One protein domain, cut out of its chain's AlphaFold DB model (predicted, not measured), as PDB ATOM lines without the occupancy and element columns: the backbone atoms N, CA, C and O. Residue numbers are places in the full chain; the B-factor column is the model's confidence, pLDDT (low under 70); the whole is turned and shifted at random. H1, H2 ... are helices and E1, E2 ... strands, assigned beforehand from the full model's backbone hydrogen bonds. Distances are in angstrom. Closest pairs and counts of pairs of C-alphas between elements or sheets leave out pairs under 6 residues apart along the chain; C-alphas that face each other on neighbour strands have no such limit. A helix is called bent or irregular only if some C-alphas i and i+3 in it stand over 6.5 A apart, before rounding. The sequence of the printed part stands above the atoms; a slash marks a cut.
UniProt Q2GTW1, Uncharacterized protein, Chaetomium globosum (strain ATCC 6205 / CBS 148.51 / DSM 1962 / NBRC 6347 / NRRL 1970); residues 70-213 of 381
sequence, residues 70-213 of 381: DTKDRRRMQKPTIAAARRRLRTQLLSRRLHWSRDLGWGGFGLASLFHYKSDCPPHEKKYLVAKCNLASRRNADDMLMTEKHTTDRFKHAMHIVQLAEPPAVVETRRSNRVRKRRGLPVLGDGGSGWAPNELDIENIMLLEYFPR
ATOM      1  N   ASP A  70      74.135 104.368  97.294       42.84
ATOM      2  CA  ASP A  70      74.319 104.042  98.712       42.84
ATOM      3  C   ASP A  70      75.658 104.475  99.353       42.84
ATOM      4  O   ASP A  70      76.725 103.857  99.226       42.84
ATOM      5  N   THR A  71      75.603 105.594 100.075       51.44
ATOM      6  CA  THR A  71      76.765 106.261 100.681       51.44
ATOM      7  C   THR A  71      77.496 105.406 101.722       51.44
ATOM      8  O   THR A  71      78.687 105.643 101.971       51.44
ATOM      9  N   LYS A  72      76.841 104.401 102.316       46.03
ATOM     10  CA  LYS A  72      77.441 103.536 103.347       46.03
ATOM     11  C   LYS A  72      78.400 102.498 102.751       46.03
ATOM     12  O   LYS A  72      79.526 102.370 103.244       46.03
ATOM     13  N   ASP A  73      78.036 101.862 101.639       46.81
ATOM     14  CA  ASP A  73      78.874 100.840 100.993       46.81
ATOM     15  C   ASP A  73      80.100 101.435 100.289       46.81
ATOM     16  O   ASP A  73      81.216 100.912 100.413       46.81
ATOM     17  N   ARG A  74      79.963 102.614  99.659       49.19
ATOM     18  CA  ARG A  74      81.123 103.352  99.115       49.19
ATOM     19  C   ARG A  74      82.101 103.788 100.205       49.19
ATOM     20  O   ARG A  74      83.310 103.696  99.984       49.19
ATOM     21  N   ARG A  75      81.627 104.233 101.378       52.06
ATOM     22  CA  ARG A  75      82.510 104.586 102.510       52.06
ATOM     23  C   ARG A  75      83.302 103.371 102.998       52.06
ATOM     24  O   ARG A  75      84.476 103.520 103.339       52.06
ATOM     25  N   ARG A  76      82.702 102.175 102.999       53.16
ATOM     26  CA  ARG A  76      83.371 100.933 103.421       53.16
ATOM     27  C   ARG A  76      84.416 100.462 102.401       53.16
ATOM     28  O   ARG A  76      85.528 100.136 102.807       53.16
ATOM     29  N   MET A  77      84.123 100.536 101.097       52.09
ATOM     30  CA  MET A  77      85.071 100.161 100.031       52.09
ATOM     31  C   MET A  77      86.188 101.191  99.777       52.09
ATOM     32  O   MET A  77      87.274 100.818  99.337       52.09
ATOM     33  N   GLN A  78      85.973 102.483 100.059       60.19
ATOM     34  CA  GLN A  78      86.987 103.525  99.819       60.19
ATOM     35  C   GLN A  78      88.020 103.650 100.946       60.19
ATOM     36  O   GLN A  78      89.163 104.019 100.676       60.19
ATOM     37  N   LYS A  79      87.682 103.296 102.195       61.94
ATOM     38  CA  LYS A  79      88.610 103.372 103.345       61.94
ATOM     39  C   LYS A  79      89.968 102.678 103.102       61.94
ATOM     40  O   LYS A  79      90.993 103.320 103.351       61.94
ATOM     41  N   PRO A  80      90.027 101.441 102.563       63.69
ATOM     42  CA  PRO A  80      91.293 100.786 102.221       63.69
ATOM     43  C   PRO A  80      92.110 101.563 101.178       63.69
ATOM     44  O   PRO A  80      93.328 101.687 101.303       63.69
ATOM     45  N   THR A  81      91.440 102.149 100.180       82.56
ATOM     46  CA  THR A  81      92.099 102.913  99.107       82.56
ATOM     47  C   THR A  81      92.671 104.243  99.603       82.56
ATOM     48  O   THR A  81      93.778 104.616  99.220       82.56
ATOM     49  N   ILE A  82      91.987 104.911 100.538       89.25
ATOM     50  CA  ILE A  82      92.464 106.153 101.162       89.25
ATOM     51  C   ILE A  82      93.702 105.874 102.015       89.25
ATOM     52  O   ILE A  82      94.704 106.577 101.896       89.25
ATOM     53  N   ALA A  83      93.670 104.825 102.843       90.62
ATOM     54  CA  ALA A  83      94.813 104.451 103.674       90.62
ATOM     55  C   ALA A  83      96.050 104.111 102.824       90.62
ATOM     56  O   ALA A  83      97.163 104.531 103.158       90.62
ATOM     57  N   ALA A  84      95.860 103.405 101.705       89.75
ATOM     58  CA  ALA A  84      96.925 103.105 100.752       89.75
ATOM     59  C   ALA A  84      97.477 104.374 100.077       89.75
ATOM     60  O   ALA A  84      98.694 104.574 100.061       89.75
ATOM     61  N   ALA A  85      96.605 105.263  99.587       91.00
ATOM     62  CA  ALA A  85      97.000 106.537  98.984       91.00
ATOM     63  C   ALA A  85      97.764 107.428  99.981       91.00
ATOM     64  O   ALA A  85      98.853 107.914  99.669       91.00
ATOM     65  N   ARG A  86      97.271 107.550 101.220       94.56
ATOM     66  CA  ARG A  86      97.935 108.289 102.305       94.56
ATOM     67  C   ARG A  86      99.301 107.696 102.638       94.56
ATOM     68  O   ARG A  86     100.275 108.435 102.776       94.56
ATOM     69  N   ARG A  87      99.406 106.365 102.748       92.69
ATOM     70  CA  ARG A  87     100.690 105.676 102.966       92.69
ATOM     71  C   ARG A  87     101.664 105.997 101.835       92.69
ATOM     72  O   ARG A  87     102.809 106.342 102.111       92.69
ATOM     73  N   ARG A  88     101.199 105.952 100.587       89.94
ATOM     74  CA  ARG A  88     102.002 106.270  99.404       89.94
ATOM     75  C   ARG A  88     102.486 107.727  99.394       89.94
ATOM     76  O   ARG A  88     103.655 107.945  99.070       89.94
ATOM     77  N   LEU A  89     101.643 108.696  99.767       93.31
ATOM     78  CA  LEU A  89     102.053 110.099  99.946       93.31
ATOM     79  C   LEU A  89     103.131 110.216 101.026       93.31
ATOM     80  O   LEU A  89     104.214 110.735 100.770       93.31
ATOM     81  N   ARG A  90     102.872 109.653 102.213       94.06
ATOM     82  CA  ARG A  90     103.815 109.678 103.341       94.06
ATOM     83  C   ARG A  90     105.160 109.067 102.972       94.06
ATOM     84  O   ARG A  90     106.183 109.625 103.325       94.06
ATOM     85  N   THR A  91     105.188 107.937 102.267       90.19
ATOM     86  CA  THR A  91     106.451 107.289 101.885       90.19
ATOM     87  C   THR A  91     107.268 108.123 100.899       90.19
ATOM     88  O   THR A  91     108.482 108.205 101.071       90.19
ATOM     89  N   GLN A  92     106.633 108.735  99.896       88.88
ATOM     90  CA  GLN A  92     107.335 109.535  98.881       88.88
ATOM     91  C   GLN A  92     107.819 110.882  99.411       88.88
ATOM     92  O   GLN A  92     108.915 111.314  99.076       88.88
ATOM     93  N   LEU A  93     107.013 111.547 100.238       93.06
ATOM     94  CA  LEU A  93     107.302 112.911 100.681       93.06
ATOM     95  C   LEU A  93     108.250 112.963 101.887       93.06
ATOM     96  O   LEU A  93     108.828 114.005 102.189       93.06
ATOM     97  N   LEU A  94     108.471 111.833 102.555       90.12
ATOM     98  CA  LEU A  94     109.295 111.789 103.756       90.12
ATOM     99  C   LEU A  94     110.785 112.041 103.491       90.12
ATOM    100  O   LEU A  94     111.446 112.595 104.362       90.12
ATOM    101  N   SER A  95     111.309 111.746 102.292       88.69
ATOM    102  CA  SER A  95     112.704 112.091 101.962       88.69
ATOM    103  C   SER A  95     112.967 113.601 101.899       88.69
ATOM    104  O   SER A  95     114.122 114.025 101.890       88.69
ATOM    105  N   ARG A  96     111.901 114.408 101.911       90.19
ATOM    106  CA  ARG A  96     111.904 115.878 101.912       90.19
ATOM    107  C   ARG A  96     111.472 116.469 103.255       90.19
ATOM    108  O   ARG A  96     111.132 117.643 103.322       90.19
ATOM    109  N   ARG A  97     111.407 115.649 104.315       91.56
ATOM    110  CA  ARG A  97     110.913 116.042 105.651       91.56
ATOM    111  C   ARG A  97     109.501 116.647 105.644       91.56
ATOM    112  O   ARG A  97     109.148 117.439 106.512       91.56
ATOM    113  N   LEU A  98     108.670 116.255 104.678       94.06
ATOM    114  CA  LEU A  98     107.256 116.604 104.674       94.06
ATOM    115  C   LEU A  98     106.496 115.626 105.571       94.06
ATOM    116  O   LEU A  98     106.326 114.442 105.261       94.06
ATOM    117  N   HIS A  99     106.017 116.140 106.694       95.25
ATOM    118  CA  HIS A  99     105.263 115.403 107.691       95.25
ATOM    119  C   HIS A  99     103.764 115.555 107.439       95.25
ATOM    120  O   HIS A  99     103.236 116.662 107.336       95.25
ATOM    121  N   TRP A 100     103.066 114.425 107.339       97.38
ATOM    122  CA  TRP A 100     101.612 114.408 107.192       97.38
ATOM    123  C   TRP A 100     100.944 114.987 108.442       97.38
ATOM    124  O   TRP A 100     101.311 114.625 109.558       97.38
ATOM    125  N   SER A 101      99.964 115.865 108.237       96.88
ATOM    126  CA  SER A 101      99.163 116.468 109.302       96.88
ATOM    127  C   SER A 101      97.770 115.848 109.362       96.88
ATOM    128  O   SER A 101      97.387 115.307 110.391       96.88
ATOM    129  N   ARG A 102      97.002 115.948 108.273       96.06
ATOM    130  CA  ARG A 102      95.623 115.445 108.177       96.06
ATOM    131  C   ARG A 102      95.190 115.315 106.725       96.06
ATOM    132  O   ARG A 102      95.823 115.883 105.840       96.06
ATOM    133  N   ASP A 103      94.095 114.611 106.483       95.75
ATOM    134  CA  ASP A 103      93.454 114.610 105.168       95.75
ATOM    135  C   ASP A 103      92.459 115.770 105.078       95.75
ATOM    136  O   ASP A 103      91.730 116.029 106.031       95.75
ATOM    137  N   LEU A 104      92.463 116.487 103.953       92.88
ATOM    138  CA  LEU A 104      91.584 117.637 103.713       92.88
ATOM    139  C   LEU A 104      90.313 117.237 102.962       92.88
ATOM    140  O   LEU A 104      89.272 117.863 103.129       92.88
ATOM    141  N   GLY A 105      90.395 116.194 102.138       89.31
ATOM    142  CA  GLY A 105      89.259 115.664 101.401       89.31
ATOM    143  C   GLY A 105      89.660 114.507 100.498       89.31
ATOM    144  O   GLY A 105      90.829 114.347 100.139       89.31
ATOM    145  N   TRP A 106      88.684 113.683 100.132       90.81
ATOM    146  CA  TRP A 106      88.863 112.581  99.192       90.81
ATOM    147  C   TRP A 106      87.596 112.373  98.361       90.81
ATOM    148  O   TRP A 106      86.489 112.670  98.809       90.81
ATOM    149  N   GLY A 107      87.751 111.844  97.149       84.38
ATOM    150  CA  GLY A 107      86.633 111.571  96.249       84.38
ATOM    151  C   GLY A 107      87.078 110.981  94.913       84.38
ATOM    152  O   GLY A 107      88.159 110.403  94.800       84.38
ATOM    153  N   GLY A 108      86.247 111.147  93.878       75.44
ATOM    154  CA  GLY A 108      86.546 110.663  92.521       75.44
ATOM    155  C   GLY A 108      87.852 111.216  91.934       75.44
ATOM    156  O   GLY A 108      88.496 110.539  91.141       75.44
ATOM    157  N   PHE A 109      88.281 112.393  92.397       78.31
ATOM    158  CA  PHE A 109      89.504 113.086  91.975       78.31
ATOM    159  C   PHE A 109      90.735 112.777  92.840       78.31
ATOM    160  O   PHE A 109      91.743 113.475  92.753       78.31
ATOM    161  N   GLY A 110      90.659 111.765  93.705       89.19
ATOM    162  CA  GLY A 110      91.787 111.354  94.531       89.19
ATOM    163  C   GLY A 110      91.679 111.756  96.000       89.19
ATOM    164  O   GLY A 110      90.592 111.925  96.546       89.19
ATOM    165  N   LEU A 111      92.840 111.857  96.640       93.31
ATOM    166  CA  LEU A 111      93.063 112.264  98.021       93.31
ATOM    167  C   LEU A 111      93.851 113.573  98.028       93.31
ATOM    168  O   LEU A 111      94.888 113.654  97.366       93.31
ATOM    169  N   ALA A 112      93.402 114.542  98.821       95.50
ATOM    170  CA  ALA A 112      94.158 115.731  99.187       95.50
ATOM    171  C   ALA A 112      94.487 115.686 100.684       95.50
ATOM    172  O   ALA A 112      93.591 115.572 101.527       95.50
ATOM    173  N   SER A 113      95.768 115.794 101.022       97.50
ATOM    174  CA  SER A 113      96.249 115.740 102.404       97.50
ATOM    175  C   SER A 113      97.166 116.918 102.711       97.50
ATOM    176  O   SER A 113      97.994 117.304 101.892       97.50
ATOM    177  N   LEU A 114      97.038 117.466 103.916       97.94
ATOM    178  CA  LEU A 114      97.889 118.525 104.437       97.94
ATOM    179  C   LEU A 114      99.204 117.938 104.953       97.94
ATOM    180  O   LEU A 114      99.209 117.025 105.785       97.94
ATOM    181  N   PHE A 115     100.308 118.511 104.500       97.94
ATOM    182  CA  PHE A 115     101.664 118.239 104.950       97.94
ATOM    183  C   PHE A 115     102.303 119.515 105.488       97.94
ATOM    184  O   PHE A 115     101.887 120.624 105.157       97.94
ATOM    185  N   HIS A 116     103.324 119.354 106.318       96.12
ATOM    186  CA  HIS A 116     104.147 120.460 106.775       96.12
ATOM    187  C   HIS A 116     105.620 120.078 106.825       96.12
ATOM    188  O   HIS A 116     105.958 118.905 106.974       96.12
ATOM    189  N   TYR A 117     106.490 121.071 106.746       94.19
ATOM    190  CA  TYR A 117     107.928 120.930 106.952       94.19
ATOM    191  C   TYR A 117     108.448 122.153 107.708       94.19
ATOM    192  O   TYR A 117     107.767 123.175 107.795       94.19
ATOM    193  N   LYS A 118     109.636 122.036 108.300       92.38
ATOM    194  CA  LYS A 118     110.322 123.176 108.913       92.38
ATOM    195  C   LYS A 118     111.180 123.845 107.843       92.38
ATOM    196  O   LYS A 118     112.001 123.164 107.237       92.38
ATOM    197  N   SER A 119     110.940 125.127 107.597       84.62
ATOM    198  CA  SER A 119     111.738 125.948 106.691       84.62
ATOM    199  C   SER A 119     113.129 126.169 107.278       84.62
ATOM    200  O   SER A 119     113.279 126.296 108.496       84.62
ATOM    201  N   ASP A 120     114.126 126.249 106.404       80.44
ATOM    202  CA  ASP A 120     115.473 126.672 106.791       80.44
ATOM    203  C   ASP A 120     115.538 128.204 106.948       80.44
ATOM    204  O   ASP A 120     116.286 128.703 107.782       80.44
ATOM    205  N   CYS A 121     114.683 128.940 106.221       76.19
ATOM    206  CA  CYS A 121     114.556 130.398 106.296       76.19
ATOM    207  C   CYS A 121     113.076 130.849 106.260       76.19
ATOM    208  O   CYS A 121     112.380 130.543 105.278       76.19
ATOM    209  N   PRO A 122     112.580 131.576 107.283       77.75
ATOM    210  CA  PRO A 122     113.176 131.706 108.615       77.75
ATOM    211  C   PRO A 122     113.333 130.329 109.302       77.75
ATOM    212  O   PRO A 122     112.514 129.434 109.060       77.75
ATOM    213  N   PRO A 123     114.382 130.127 110.122       82.06
ATOM    214  CA  PRO A 123     114.679 128.823 110.705       82.06
ATOM    215  C   PRO A 123     113.519 128.298 111.546       82.06
ATOM    216  O   PRO A 123     112.951 129.016 112.366       82.06
ATOM    217  N   HIS A 124     113.197 127.019 111.367       81.75
ATOM    218  CA  HIS A 124     112.178 126.291 112.131       81.75
ATOM    219  C   HIS A 124     110.726 126.739 111.922       81.75
ATOM    220  O   HIS A 124     109.831 126.140 112.528       81.75
ATOM    221  N   GLU A 125     110.464 127.699 111.034       89.62
ATOM    222  CA  GLU A 125     109.098 128.073 110.687       89.62
ATOM    223  C   GLU A 125     108.379 126.894 110.027       89.62
ATOM    224  O   GLU A 125     108.878 126.260 109.094       89.62
ATOM    225  N   LYS A 126     107.184 126.580 110.522       92.50
ATOM    226  CA  LYS A 126     106.378 125.483 109.999       92.50
ATOM    227  C   LYS A 126     105.631 125.941 108.748       92.50
ATOM    228  O   LYS A 126     104.618 126.627 108.845       92.50
ATOM    229  N   LYS A 127     106.096 125.502 107.580       92.88
ATOM    230  CA  LYS A 127     105.434 125.732 106.291       92.88
ATOM    231  C   LYS A 127     104.499 124.580 105.958       92.88
ATOM    232  O   LYS A 127     104.794 123.426 106.269       92.88
ATOM    233  N   TYR A 128     103.370 124.894 105.330       95.31
ATOM    234  CA  TYR A 128     102.303 123.944 105.025       95.31
ATOM    235  C   TYR A 128     102.072 123.833 103.523       95.31
ATOM    236  O   TYR A 128     102.024 124.847 102.833       95.31
ATOM    237  N   LEU A 129     101.873 122.605 103.046       96.25
ATOM    238  CA  LEU A 129     101.586 122.274 101.651       96.25
ATOM    239  C   LEU A 129     100.443 121.265 101.580       96.25
ATOM    240  O   LEU A 129     100.286 120.425 102.469       96.25
ATOM    241  N   VAL A 130      99.684 121.288 100.494       97.06
ATOM    242  CA  VAL A 130      98.690 120.255 100.199       97.06
ATOM    243  C   VAL A 130      99.267 119.295  99.171       97.06
ATOM    244  O   VAL A 130      99.699 119.705  98.103       97.06
ATOM    245  N   ALA A 131      99.268 118.002  99.482       96.81
ATOM    246  CA  ALA A 131      99.646 116.954  98.548       96.81
ATOM    247  C   ALA A 131      98.395 116.254  98.019       96.81
ATOM    248  O   ALA A 131      97.632 115.662  98.793       96.81
ATOM    249  N   LYS A 132      98.208 116.299  96.701       95.31
ATOM    250  CA  LYS A 132      97.125 115.625  95.988       95.31
ATOM    251  C   LYS A 132      97.656 114.413  95.223       95.31
ATOM    252  O   LYS A 132      98.701 114.489  94.581       95.31
ATOM    253  N   CYS A 133      96.940 113.292  95.284       92.75
ATOM    254  CA  CYS A 133      97.217 112.106  94.466       92.75
ATOM    255  C   CYS A 133      95.944 111.298  94.189       92.75
ATOM    256  O   CYS A 133      94.974 111.389  94.935       92.75
ATOM    257  N   ASN A 134      95.954 110.438  93.173       89.44
ATOM    258  CA  ASN A 134      94.816 109.565  92.862       89.44
ATOM    259  C   ASN A 134      94.596 108.472  93.917       89.44
ATOM    260  O   ASN A 134      95.555 107.944  94.463       89.44
ATOM    261  N   LEU A 135      93.359 108.033  94.170       84.88
ATOM    262  CA  LEU A 135      93.119 106.931  95.121       84.88
ATOM    263  C   LEU A 135      93.612 105.574  94.594       84.88
ATOM    264  O   LEU A 135      94.137 104.762  95.354       84.88
ATOM    265  N   ALA A 136      93.472 105.334  93.291       74.31
ATOM    266  CA  ALA A 136      93.948 104.122  92.634       74.31
ATOM    267  C   ALA A 136      95.258 104.399  91.889       74.31
ATOM    268  O   ALA A 136      95.375 105.404  91.194       74.31
ATOM    269  N   SER A 137      96.229 103.488  91.987       63.12
ATOM    270  CA  SER A 137      97.390 103.472  91.086       63.12
ATOM    271  C   SER A 137      96.965 102.813  89.771       63.12
ATOM    272  O   SER A 137      97.157 101.616  89.571       63.12
ATOM    273  N   ARG A 138      96.286 103.566  88.904       62.62
ATOM    274  CA  ARG A 138      95.987 103.152  87.524       62.62
ATOM    275  C   ARG A 138      96.738 104.097  86.597       62.62
ATOM    276  O   ARG A 138      96.638 105.299  86.807       62.62
ATOM    277  N   ARG A 139      97.419 103.572  85.567       60.06
ATOM    278  CA  ARG A 139      98.204 104.388  84.615       60.06
ATOM    279  C   ARG A 139      97.400 105.590  84.090       60.06
ATOM    280  O   ARG A 139      97.826 106.720  84.256       60.06
ATOM    281  N   ASN A 140      96.159 105.362  83.651       61.25
ATOM    282  CA  ASN A 140      95.286 106.430  83.141       61.25
ATOM    283  C   ASN A 140      94.906 107.493  84.189       61.25
ATOM    284  O   ASN A 140      94.564 108.614  83.826       61.25
ATOM    285  N   ALA A 141      94.883 107.145  85.480       66.31
ATOM    286  CA  ALA A 141      94.596 108.116  86.533       66.31
ATOM    287  C   ALA A 141      95.796 109.050  86.730       66.31
ATOM    288  O   ALA A 141      95.620 110.254  86.915       66.31
ATOM    289  N   ASP A 142      97.011 108.506  86.657       72.00
ATOM    290  CA  ASP A 142      98.240 109.285  86.796       72.00
ATOM    291  C   ASP A 142      98.394 110.276  85.623       72.00
ATOM    292  O   ASP A 142      98.686 111.445  85.865       72.00
ATOM    293  N   ASP A 143      98.007 109.892  84.399       77.12
ATOM    294  CA  ASP A 143      97.940 110.813  83.246       77.12
ATOM    295  C   ASP A 143      96.978 111.997  83.471       77.12
ATOM    296  O   ASP A 143      97.253 113.129  83.059       77.12
ATOM    297  N   MET A 144      95.837 111.761  84.133       77.69
ATOM    298  CA  MET A 144      94.868 112.818  84.453       77.69
ATOM    299  C   MET A 144      95.420 113.793  85.492       77.69
ATOM    300  O   MET A 144      95.278 115.001  85.321       77.69
ATOM    301  N   LEU A 145      96.087 113.287  86.533       84.62
ATOM    302  CA  LEU A 145      96.718 114.135  87.546       84.62
ATOM    303  C   LEU A 145      97.872 114.950  86.949       84.62
ATOM    304  O   LEU A 145      98.028 116.120  87.287       84.62
ATOM    305  N   MET A 146      98.642 114.369  86.027       82.88
ATOM    306  CA  MET A 146      99.686 115.093  85.295       82.88
ATOM    307  C   MET A 146      99.108 116.167  84.374       82.88
ATOM    308  O   MET A 146      99.634 117.278  84.317       82.88
ATOM    309  N   THR A 147      97.987 115.879  83.709       82.00
ATOM    310  CA  THR A 147      97.254 116.872  82.909       82.00
ATOM    311  C   THR A 147      96.746 118.018  83.790       82.00
ATOM    312  O   THR A 147      96.885 119.184  83.423       82.00
ATOM    313  N   GLU A 148      96.204 117.711  84.972       85.44
ATOM    314  CA  GLU A 148      95.764 118.710  85.953       85.44
ATOM    315  C   GLU A 148      96.938 119.548  86.478       85.44
ATOM    316  O   GLU A 148      96.844 120.778  86.513       85.44
ATOM    317  N   LYS A 149      98.064 118.908  86.821       87.44
ATOM    318  CA  LYS A 149      99.306 119.578  87.229       87.44
ATOM    319  C   LYS A 149      99.769 120.556  86.153       87.44
ATOM    320  O   LYS A 149      99.959 121.729  86.449       87.44
ATOM    321  N   HIS A 150      99.875 120.103  84.905       83.25
ATOM    322  CA  HIS A 150     100.293 120.951  83.789       83.25
ATOM    323  C   HIS A 150      99.301 122.089  83.513       83.25
ATOM    324  O   HIS A 150      99.712 123.210  83.242       83.25
ATOM    325  N   THR A 151      97.995 121.831  83.614       80.12
ATOM    326  CA  THR A 151      96.972 122.878  83.450       80.12
ATOM    327  C   THR A 151      97.094 123.935  84.542       80.12
ATOM    328  O   THR A 151      97.050 125.121  84.244       80.12
ATOM    329  N   THR A 152      97.310 123.521  85.789       84.56
ATOM    330  CA  THR A 152      97.494 124.442  86.921       84.56
ATOM    331  C   THR A 152      98.771 125.266  86.771       84.56
ATOM    332  O   THR A 152      98.761 126.458  87.058       84.56
ATOM    333  N   ASP A 153      99.849 124.668  86.259       84.00
ATOM    334  CA  ASP A 153     101.106 125.371  85.978       84.00
ATOM    335  C   ASP A 153     100.951 126.472  84.912       84.00
ATOM    336  O   ASP A 153     101.605 127.507  84.984       84.00
ATOM    337  N   ARG A 154     100.025 126.324  83.955       80.31
ATOM    338  CA  ARG A 154      99.722 127.398  82.983       80.31
ATOM    339  C   ARG A 154      99.128 128.640  83.638       80.31
ATOM    340  O   ARG A 154      99.306 129.739  83.126       80.31
ATOM    341  N   PHE A 155      98.454 128.459  84.769       80.19
ATOM    342  CA  PHE A 155      97.910 129.531  85.598       80.19
ATOM    343  C   PHE A 155      98.870 129.924  86.724       80.19
ATOM    344  O   PHE A 155      98.458 130.478  87.750       80.19
ATOM    345  N   LYS A 156     100.168 129.645  86.560       82.56
ATOM    346  CA  LYS A 156     101.173 130.123  87.497       82.56
ATOM    347  C   LYS A 156     101.092 131.646  87.588       82.56
ATOM    348  O   LYS A 156     100.985 132.340  86.581       82.56
ATOM    349  N   HIS A 157     101.149 132.150  88.813       80.69
ATOM    350  CA  HIS A 157     101.009 133.559  89.182       80.69
ATOM    351  C   HIS A 157      99.591 134.148  89.082       80.69
ATOM    352  O   HIS A 157      99.405 135.317  89.429       80.69
ATOM    353  N   ALA A 158      98.588 133.363  88.688       79.19
ATOM    354  CA  ALA A 158      97.191 133.775  88.740       79.19
ATOM    355  C   ALA A 158      96.707 133.950  90.186       79.19
ATOM    356  O   ALA A 158      96.704 133.010  90.983       79.19
ATOM    357  N   MET A 159      96.257 135.154  90.535       79.81
ATOM    358  CA  MET A 159      95.880 135.498  91.910       79.81
ATOM    359  C   MET A 159      94.730 134.649  92.475       79.81
ATOM    360  O   MET A 159      94.732 134.297  93.654       79.81
ATOM    361  N   HIS A 160      93.732 134.331  91.651       82.06
ATOM    362  CA  HIS A 160      92.506 133.659  92.096       82.06
ATOM    363  C   HIS A 160      92.524 132.142  91.871       82.06
ATOM    364  O   HIS A 160      91.499 131.484  92.050       82.06
ATOM    365  N   ILE A 161      93.674 131.585  91.488       84.94
ATOM    366  CA  ILE A 161      93.851 130.156  91.229       84.94
ATOM    367  C   ILE A 161      94.876 129.602  92.216       84.94
ATOM    368  O   ILE A 161      95.904 130.221  92.489       84.94
ATOM    369  N   VAL A 162      94.586 128.424  92.769       89.50
ATOM    370  CA  VAL A 162      95.505 127.706  93.660       89.50
ATOM    371  C   VAL A 162      96.778 127.368  92.894       89.50
ATOM    372  O   VAL A 162      96.725 126.740  91.839       89.50
ATOM    373  N   GLN A 163      97.925 127.743  93.442       90.25
ATOM    374  CA  GLN A 163      99.203 127.562  92.765       90.25
ATOM    375  C   GLN A 163      99.867 126.240  93.139       90.25
ATOM    376  O   GLN A 163      99.750 125.750  94.272       90.25
ATOM    377  N   LEU A 164     100.651 125.721  92.193       91.62
ATOM    378  CA  LEU A 164     101.628 124.680  92.471       91.62
ATOM    379  C   LEU A 164     102.672 125.193  93.461       91.62
ATOM    380  O   LEU A 164     103.178 126.308  93.339       91.62
ATOM    381  N   ALA A 165     102.993 124.358  94.440       91.31
ATOM    382  CA  ALA A 165     104.053 124.633  95.389       91.31
ATOM    383  C   ALA A 165     105.342 123.922  94.986       91.31
ATOM    384  O   ALA A 165     105.326 122.761  94.567       91.31
ATOM    385  N   GLU A 166     106.465 124.606  95.179       87.19
ATOM    386  CA  GLU A 166     107.775 124.006  94.978       87.19
ATOM    387  C   GLU A 166     108.047 122.953  96.062       87.19
ATOM    388  O   GLU A 166     107.836 123.206  97.256       87.19
ATOM    389  N   PRO A 167     108.501 121.748  95.682       85.81
ATOM    390  CA  PRO A 167     108.857 120.736  96.659       85.81
ATOM    391  C   PRO A 167     110.123 121.159  97.424       85.81
ATOM    392  O   PRO A 167     111.101 121.564  96.794       85.81
ATOM    393  N   PRO A 168     110.185 120.962  98.755       87.38
ATOM    394  CA  PRO A 168     111.435 121.104  99.496       87.38
ATOM    395  C   PRO A 168     112.511 120.175  98.928       87.38
ATOM    396  O   PRO A 168     112.194 119.096  98.407       87.38
ATOM    397  N   ALA A 169     113.780 120.566  99.048       85.56
ATOM    398  CA  ALA A 169     114.904 119.753  98.597       85.56
ATOM    399  C   ALA A 169     114.883 118.353  99.240       85.56
ATOM    400  O   ALA A 169     114.382 118.146 100.349       85.56
ATOM    401  N   VAL A 170     115.427 117.365  98.530       85.81
ATOM    402  CA  VAL A 170     115.613 116.026  99.097       85.81
ATOM    403  C   VAL A 170     116.701 116.101 100.165       85.81
ATOM    404  O   VAL A 170     117.837 116.449  99.866       85.81
ATOM    405  N   VAL A 171     116.354 115.740 101.401       85.50
ATOM    406  CA  VAL A 171     117.284 115.735 102.543       85.50
ATOM    407  C   VAL A 171     117.739 114.313 102.886       85.50
ATOM    408  O   VAL A 171     118.860 114.102 103.336       85.50
ATOM    409  N   GLU A 172     116.897 113.301 102.650       85.06
ATOM    410  CA  GLU A 172     117.228 111.893 102.909       85.06
ATOM    411  C   GLU A 172     117.530 111.133 101.603       85.06
ATOM    412  O   GLU A 172     116.747 110.281 101.164       85.06
ATOM    413  N   THR A 173     118.689 111.392 100.985       83.06
ATOM    414  CA  THR A 173     119.089 110.813  99.681       83.06
ATOM    415  C   THR A 173     119.000 109.287  99.648       83.06
ATOM    416  O   THR A 173     118.443 108.710  98.715       83.06
ATOM    417  N   ARG A 174     119.455 108.604 100.711       84.00
ATOM    418  CA  ARG A 174     119.356 107.134 100.830       84.00
ATOM    419  C   ARG A 174     117.913 106.646 100.717       84.00
ATOM    420  O   ARG A 174     117.655 105.597 100.128       84.00
ATOM    421  N   ARG A 175     116.966 107.386 101.293       83.19
ATOM    422  CA  ARG A 175     115.548 107.031 101.275       83.19
ATOM    423  C   ARG A 175     114.915 107.328  99.926       83.19
ATOM    424  O   ARG A 175     114.212 106.455  99.419       83.19
ATOM    425  N   SER A 176     115.212 108.486  99.333       82.19
ATOM    426  CA  SER A 176     114.821 108.783  97.947       82.19
ATOM    427  C   SER A 176     115.286 107.684  97.004       82.19
ATOM    428  O   SER A 176     114.474 107.110  96.289       82.19
ATOM    429  N   ASN A 177     116.553 107.279  97.092       83.75
ATOM    430  CA  ASN A 177     117.115 106.226  96.250       83.75
ATOM    431  C   ASN A 177     116.402 104.875  96.424       83.75
ATOM    432  O   ASN A 177     116.184 104.167  95.444       83.75
ATOM    433  N   ARG A 178     115.945 104.531  97.639       84.12
ATOM    434  CA  ARG A 178     115.099 103.339  97.856       84.12
ATOM    435  C   ARG A 178     113.734 103.460  97.175       84.12
ATOM    436  O   ARG A 178     113.252 102.470  96.628       84.12
ATOM    437  N   VAL A 179     113.101 104.633  97.224       82.75
ATOM    438  CA  VAL A 179     111.811 104.883  96.555       82.75
ATOM    439  C   VAL A 179     111.979 104.828  95.035       82.75
ATOM    440  O   VAL A 179     111.202 104.141  94.374       82.75
ATOM    441  N   ARG A 180     113.031 105.459  94.503       80.19
ATOM    442  CA  ARG A 180     113.384 105.465  93.074       80.19
ATOM    443  C   ARG A 180     113.665 104.063  92.553       80.19
ATOM    444  O   ARG A 180     113.020 103.636  91.601       80.19
ATOM    445  N   LYS A 181     114.503 103.288  93.252       84.56
ATOM    446  CA  LYS A 181     114.811 101.894  92.891       84.56
ATOM    447  C   LYS A 181     113.553 101.024  92.805       84.56
ATOM    448  O   LYS A 181     113.413 100.247  91.870       84.56
ATOM    449  N   ARG A 182     112.605 101.182  93.738       82.50
ATOM    450  CA  ARG A 182     111.317 100.457  93.705       82.50
ATOM    451  C   ARG A 182     110.439 100.816  92.505       82.50
ATOM    452  O   ARG A 182     109.529 100.060  92.189       82.50
ATOM    453  N   ARG A 183     110.682 101.966  91.878       76.06
ATOM    454  CA  ARG A 183     109.955 102.464  90.707       76.06
ATOM    455  C   ARG A 183     110.713 102.284  89.396       76.06
ATOM    456  O   ARG A 183     110.190 102.675  88.365       76.06
ATOM    457  N   GLY A 184     111.925 101.728  89.433       79.25
ATOM    458  CA  GLY A 184     112.800 101.677  88.260       79.25
ATOM    459  C   GLY A 184     113.311 103.054  87.820       79.25
ATOM    460  O   GLY A 184     113.651 103.224  86.656       79.25
ATOM    461  N   LEU A 185     113.349 104.038  88.726       78.38
ATOM    462  CA  LEU A 185     113.865 105.380  88.444       78.38
ATOM    463  C   LEU A 185     115.381 105.467  88.716       78.38
ATOM    464  O   LEU A 185     115.862 104.791  89.635       78.38
ATOM    465  N   PRO A 186     116.120 106.340  87.998       75.75
ATOM    466  CA  PRO A 186     117.553 106.561  88.215       75.75
ATOM    467  C   PRO A 186     117.865 106.979  89.654       75.75
ATOM    468  O   PRO A 186     117.085 107.708  90.266       75.75
ATOM    469  N   VAL A 187     119.002 106.555  90.197       78.12
ATOM    470  CA  VAL A 187     119.444 106.869  91.566       78.12
ATOM    471  C   VAL A 187     120.062 108.275  91.615       78.12
ATOM    472  O   VAL A 187     120.766 108.689  90.701       78.12
ATOM    473  N   LEU A 188     119.811 109.030  92.689       71.56
ATOM    474  CA  LEU A 188     120.472 110.318  92.916       71.56
ATOM    475  C   LEU A 188     121.967 110.106  93.183       71.56
ATOM    476  O   LEU A 188     122.312 109.377  94.117       71.56
ATOM    477  N   GLY A 189     122.816 110.789  92.410       66.12
ATOM    478  CA  GLY A 189     124.277 110.784  92.562       66.12
ATOM    479  C   GLY A 189     125.049 109.958  91.526       66.12
ATOM    480  O   GLY A 189     126.271 109.972  91.566       66.12
ATOM    481  N   ASP A 190     124.375 109.292  90.583       60.16
ATOM    482  CA  ASP A 190     125.008 108.371  89.617       60.16
ATOM    483  C   ASP A 190     125.644 109.063  88.388       60.16
ATOM    484  O   ASP A 190     125.655 108.516  87.293       60.16
ATOM    485  N   GLY A 191     126.110 110.311  88.535       54.06
ATOM    486  CA  GLY A 191     126.914 111.049  87.540       54.06
ATOM    487  C   GLY A 191     126.327 111.282  86.132       54.06
ATOM    488  O   GLY A 191     126.941 111.997  85.350       54.06
ATOM    489  N   GLY A 192     125.166 110.714  85.789       46.03
ATOM    490  CA  GLY A 192     124.817 110.433  84.390       46.03
ATOM    491  C   GLY A 192     123.515 111.017  83.842       46.03
ATOM    492  O   GLY A 192     123.101 110.608  82.764       46.03
ATOM    493  N   SER A 193     122.821 111.947  84.508       44.69
ATOM    494  CA  SER A 193     121.618 112.526  83.887       44.69
ATOM    495  C   SER A 193     121.307 113.941  84.377       44.69
ATOM    496  O   SER A 193     121.021 114.131  85.559       44.69
ATOM    497  N   GLY A 194     121.307 114.917  83.464       44.81
ATOM    498  CA  GLY A 194     120.967 116.331  83.692       44.81
ATOM    499  C   GLY A 194     119.487 116.612  83.994       44.81
ATOM    500  O   GLY A 194     118.991 117.690  83.686       44.81
ATOM    501  N   TRP A 195     118.762 115.651  84.568       42.53
ATOM    502  CA  TRP A 195     117.384 115.847  85.015       42.53
ATOM    503  C   TRP A 195     117.386 116.557  86.359       42.53
ATOM    504  O   TRP A 195     118.097 116.126  87.267       42.53
ATOM    505  N   ALA A 196     116.559 117.597  86.509       53.03
ATOM    506  CA  ALA A 196     116.371 118.282  87.781       53.03
ATOM    507  C   ALA A 196     115.992 117.237  88.860       53.03
ATOM    508  O   ALA A 196     114.888 116.681  88.820       53.03
ATOM    509  N   PRO A 197     116.879 116.939  89.830       55.19
ATOM    510  CA  PRO A 197     116.734 115.837  90.792       55.19
ATOM    511  C   PRO A 197     115.443 115.871  91.624       55.19
ATOM    512  O   PRO A 197     115.052 114.869  92.232       55.19
ATOM    513  N   ASN A 198     114.790 117.035  91.633       60.34
ATOM    514  CA  ASN A 198     113.753 117.435  92.559       60.34
ATOM    515  C   ASN A 198     112.336 116.987  92.182       60.34
ATOM    516  O   ASN A 198     111.476 117.094  93.050       60.34
ATOM    517  N   GLU A 199     112.063 116.439  90.995       62.56
ATOM    518  CA  GLU A 199     110.670 116.128  90.601       62.56
ATOM    519  C   GLU A 199     110.345 114.638  90.429       62.56
ATOM    520  O   GLU A 199     109.218 114.226  90.696       62.56
ATOM    521  N   LEU A 200     111.325 113.804  90.074       63.66
ATOM    522  CA  LEU A 200     111.084 112.386  89.752       63.66
ATOM    523  C   LEU A 200     110.516 111.575  90.935       63.66
ATOM    524  O   LEU A 200     109.743 110.638  90.757       63.66
ATOM    525  N   ASP A 201     110.837 111.964  92.171       65.19
ATOM    526  CA  ASP A 201     110.366 111.259  93.374       65.19
ATOM    527  C   ASP A 201     108.879 111.509  93.682       65.19
ATOM    528  O   ASP A 201     108.290 110.800  94.503       65.19
ATOM    529  N   ILE A 202     108.278 112.512  93.036       79.62
ATOM    530  CA  ILE A 202     106.916 112.996  93.289       79.62
ATOM    531  C   ILE A 202     106.049 113.007  92.020       79.62
ATOM    532  O   ILE A 202     105.030 113.683  91.997       79.62
ATOM    533  N   GLU A 203     106.420 112.240  90.991       75.31
ATOM    534  CA  GLU A 203     105.770 112.222  89.666       75.31
ATOM    535  C   GLU A 203     104.233 112.097  89.722       75.31
ATOM    536  O   GLU A 203     103.532 112.829  89.040       75.31
ATOM    537  N   ASN A 204     103.686 111.285  90.633       85.00
ATOM    538  CA  ASN A 204     102.231 111.092  90.783       85.00
ATOM    539  C   ASN A 204     101.652 111.853  91.989       85.00
ATOM    540  O   ASN A 204     100.725 111.377  92.661       85.00
ATOM    541  N   ILE A 205     102.256 112.993  92.325       91.25
ATOM    542  CA  ILE A 205     101.835 113.886  93.402       91.25
ATOM    543  C   ILE A 205     101.842 115.322  92.881       91.25
ATOM    544  O   ILE A 205     102.846 115.829  92.385       91.25
ATOM    545  N   MET A 206     100.723 116.008  93.072       93.06
ATOM    546  CA  MET A 206     100.629 117.446  92.867       93.06
ATOM    547  C   MET A 206     100.760 118.130  94.230       93.06
ATOM    548  O   MET A 206      99.975 117.854  95.139       93.06
ATOM    549  N   LEU A 207     101.781 118.973  94.390       95.19
ATOM    550  CA  LEU A 207     101.947 119.810  95.576       95.19
ATOM    551  C   LEU A 207     101.332 121.177  95.305       95.19
ATOM    552  O   LEU A 207     101.614 121.802  94.287       95.19
ATOM    553  N   LEU A 208     100.491 121.621  96.225       95.56
ATOM    554  CA  LEU A 208      99.737 122.861  96.155       95.56
ATOM    555  C   LEU A 208     100.028 123.695  97.397       95.56
ATOM    556  O   LEU A 208     100.366 123.163  98.462       95.56
ATOM    557  N   GLU A 209      99.849 125.002  97.276       93.44
ATOM    558  CA  GLU A 209      99.798 125.873  98.447       93.44
ATOM    559  C   GLU A 209      98.673 125.472  99.420       93.44
ATOM    560  O   GLU A 209      97.689 124.822  99.053       93.44
ATOM    561  N   TYR A 210      98.799 125.902 100.673       94.44
ATOM    562  CA  TYR A 210      97.775 125.688 101.686       94.44
ATOM    563  C   TYR A 210      97.056 126.986 102.053       94.44
ATOM    564  O   TYR A 210      97.686 127.966 102.440       94.44
ATOM    565  N   PHE A 211      95.722 126.947 102.035       91.94
ATOM    566  CA  PHE A 211      94.865 128.031 102.511       91.94
ATOM    567  C   PHE A 211      94.320 127.709 103.912       91.94
ATOM    568  O   PHE A 211      93.407 126.887 104.044       91.94
ATOM    569  N   PRO A 212      94.822 128.362 104.978       90.38
ATOM    570  CA  PRO A 212      94.467 128.016 106.356       90.38
ATOM    571  C   PRO A 212      93.001 128.287 106.706       90.38
ATOM    572  O   PRO A 212      92.457 127.643 107.601       90.38
ATOM    573  N   ARG A 213      92.342 129.203 105.984       88.12
ATOM    574  CA  ARG A 213      90.925 129.547 106.184       88.12
ATOM    575  C   ARG A 213      89.953 128.538 105.554       88.12
ATOM    576  O   ARG A 213      88.751 128.640 105.770       88.12
TER     577      ARG A 213
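What this domain is: This is residues 70 to 213 of the 381 residues of an uncharacterized protein of Chaetomium globosum (strain ATCC 6205 / CBS 148.51 / DSM 1962 / NBRC 6347 / NRRL 1970) (UniProt Q2GTW1). Look first for a strongly twisted sheet of four strands, with the long helix H1 slanting over E1 and E2 on one face and H2 over the E4 side of the sheet. The first turns of H1, residues 71 to 77, stick out from the body, while the short helix H3 packs on the other end of H1, at residues 91 to 95. The printed part has 144 residues, with three named helices and four named strands in the order H1 E1 E2 E3 H2 H3 E4; the sheet's order is E1 E2 E3 E4, antiparallel throughout, and the class is mixed, helices and strands. The whole is compact, with a radius of gyration of the C-alphas of 15.9 A, yet only just elongated, spanning 54 by 36 by 30 A.

Where its parts are: Begin with the sheet: E1 is residues 99 to 107, 22.2 A long, and bends by 62 degrees at residue 102. E2 is residues 110 to 118, 26.3 A; E3 is residues 126 to 133, 22.5 A; E4 is residues 206 to 209 and ends at C-alpha 209, (99.798, 125.873, 98.447). Find C-alpha 71 at (76.765, 106.261, 100.681); from there H1 runs 36.5 A to residue 96, with a kink of 39 degrees near residue 78. H1 is only just irregular: C-alphas 92 and 95 are 6.7 A apart. H2 is residues 139 to 154, 23.1 A, and H3 is residues 173 to 182.

How they stand to each other: E1, E2 and E3 form a meander, each strand the antiparallel neighbour of the one before, in two hairpins. Check N 101 and O 114 at 2.8 A for E1 and E2, N 115 and O 129 at 2.8 A for E2 and E3, and N 130 and O 208 at 2.8 A for E3 and the edge strand E4. There are three layers, helices on both faces of the sheet: H1 on one, H2 on the other. H1 has a height over the sheet of 7.7 A and runs only just slantwise to the strands, at 32 degrees to E2 on the local plane; its closest C-alphas to E1 are those of Arg 90 and Trp 100, 6.5 A. H2, at a height over the sheet of 8.9 A, runs along the strands, at 26 degrees to E4 on the local plane; the closest C-alphas of the two are those of Lys 149 and Met 206, 6.2 A. H3 is not on the sheet; it touches H1 at residues 91 to 95 alone, at a steep tilt of 48 degrees, opposite ways, the closest C-alphas being those of Ser 95 and Ser 176, 5.6 A. H1 and H2 are apart. In H2 and H3 every O i to N i+4 pair is within hydrogen-bond range; in H1, 18 of 22 are.

The domain as a whole: The C-alphas farthest apart are those of Asp 70 and Gly 191, 54.2 A. The printed part has no cut. The links H2 to H3 and H3 to E4 are long, with 18 and 23 residues. The mean pLDDT of the printed part is 80.8; look for values under 70 at residues 70 to 80, 137 to 141 and 189 to 201.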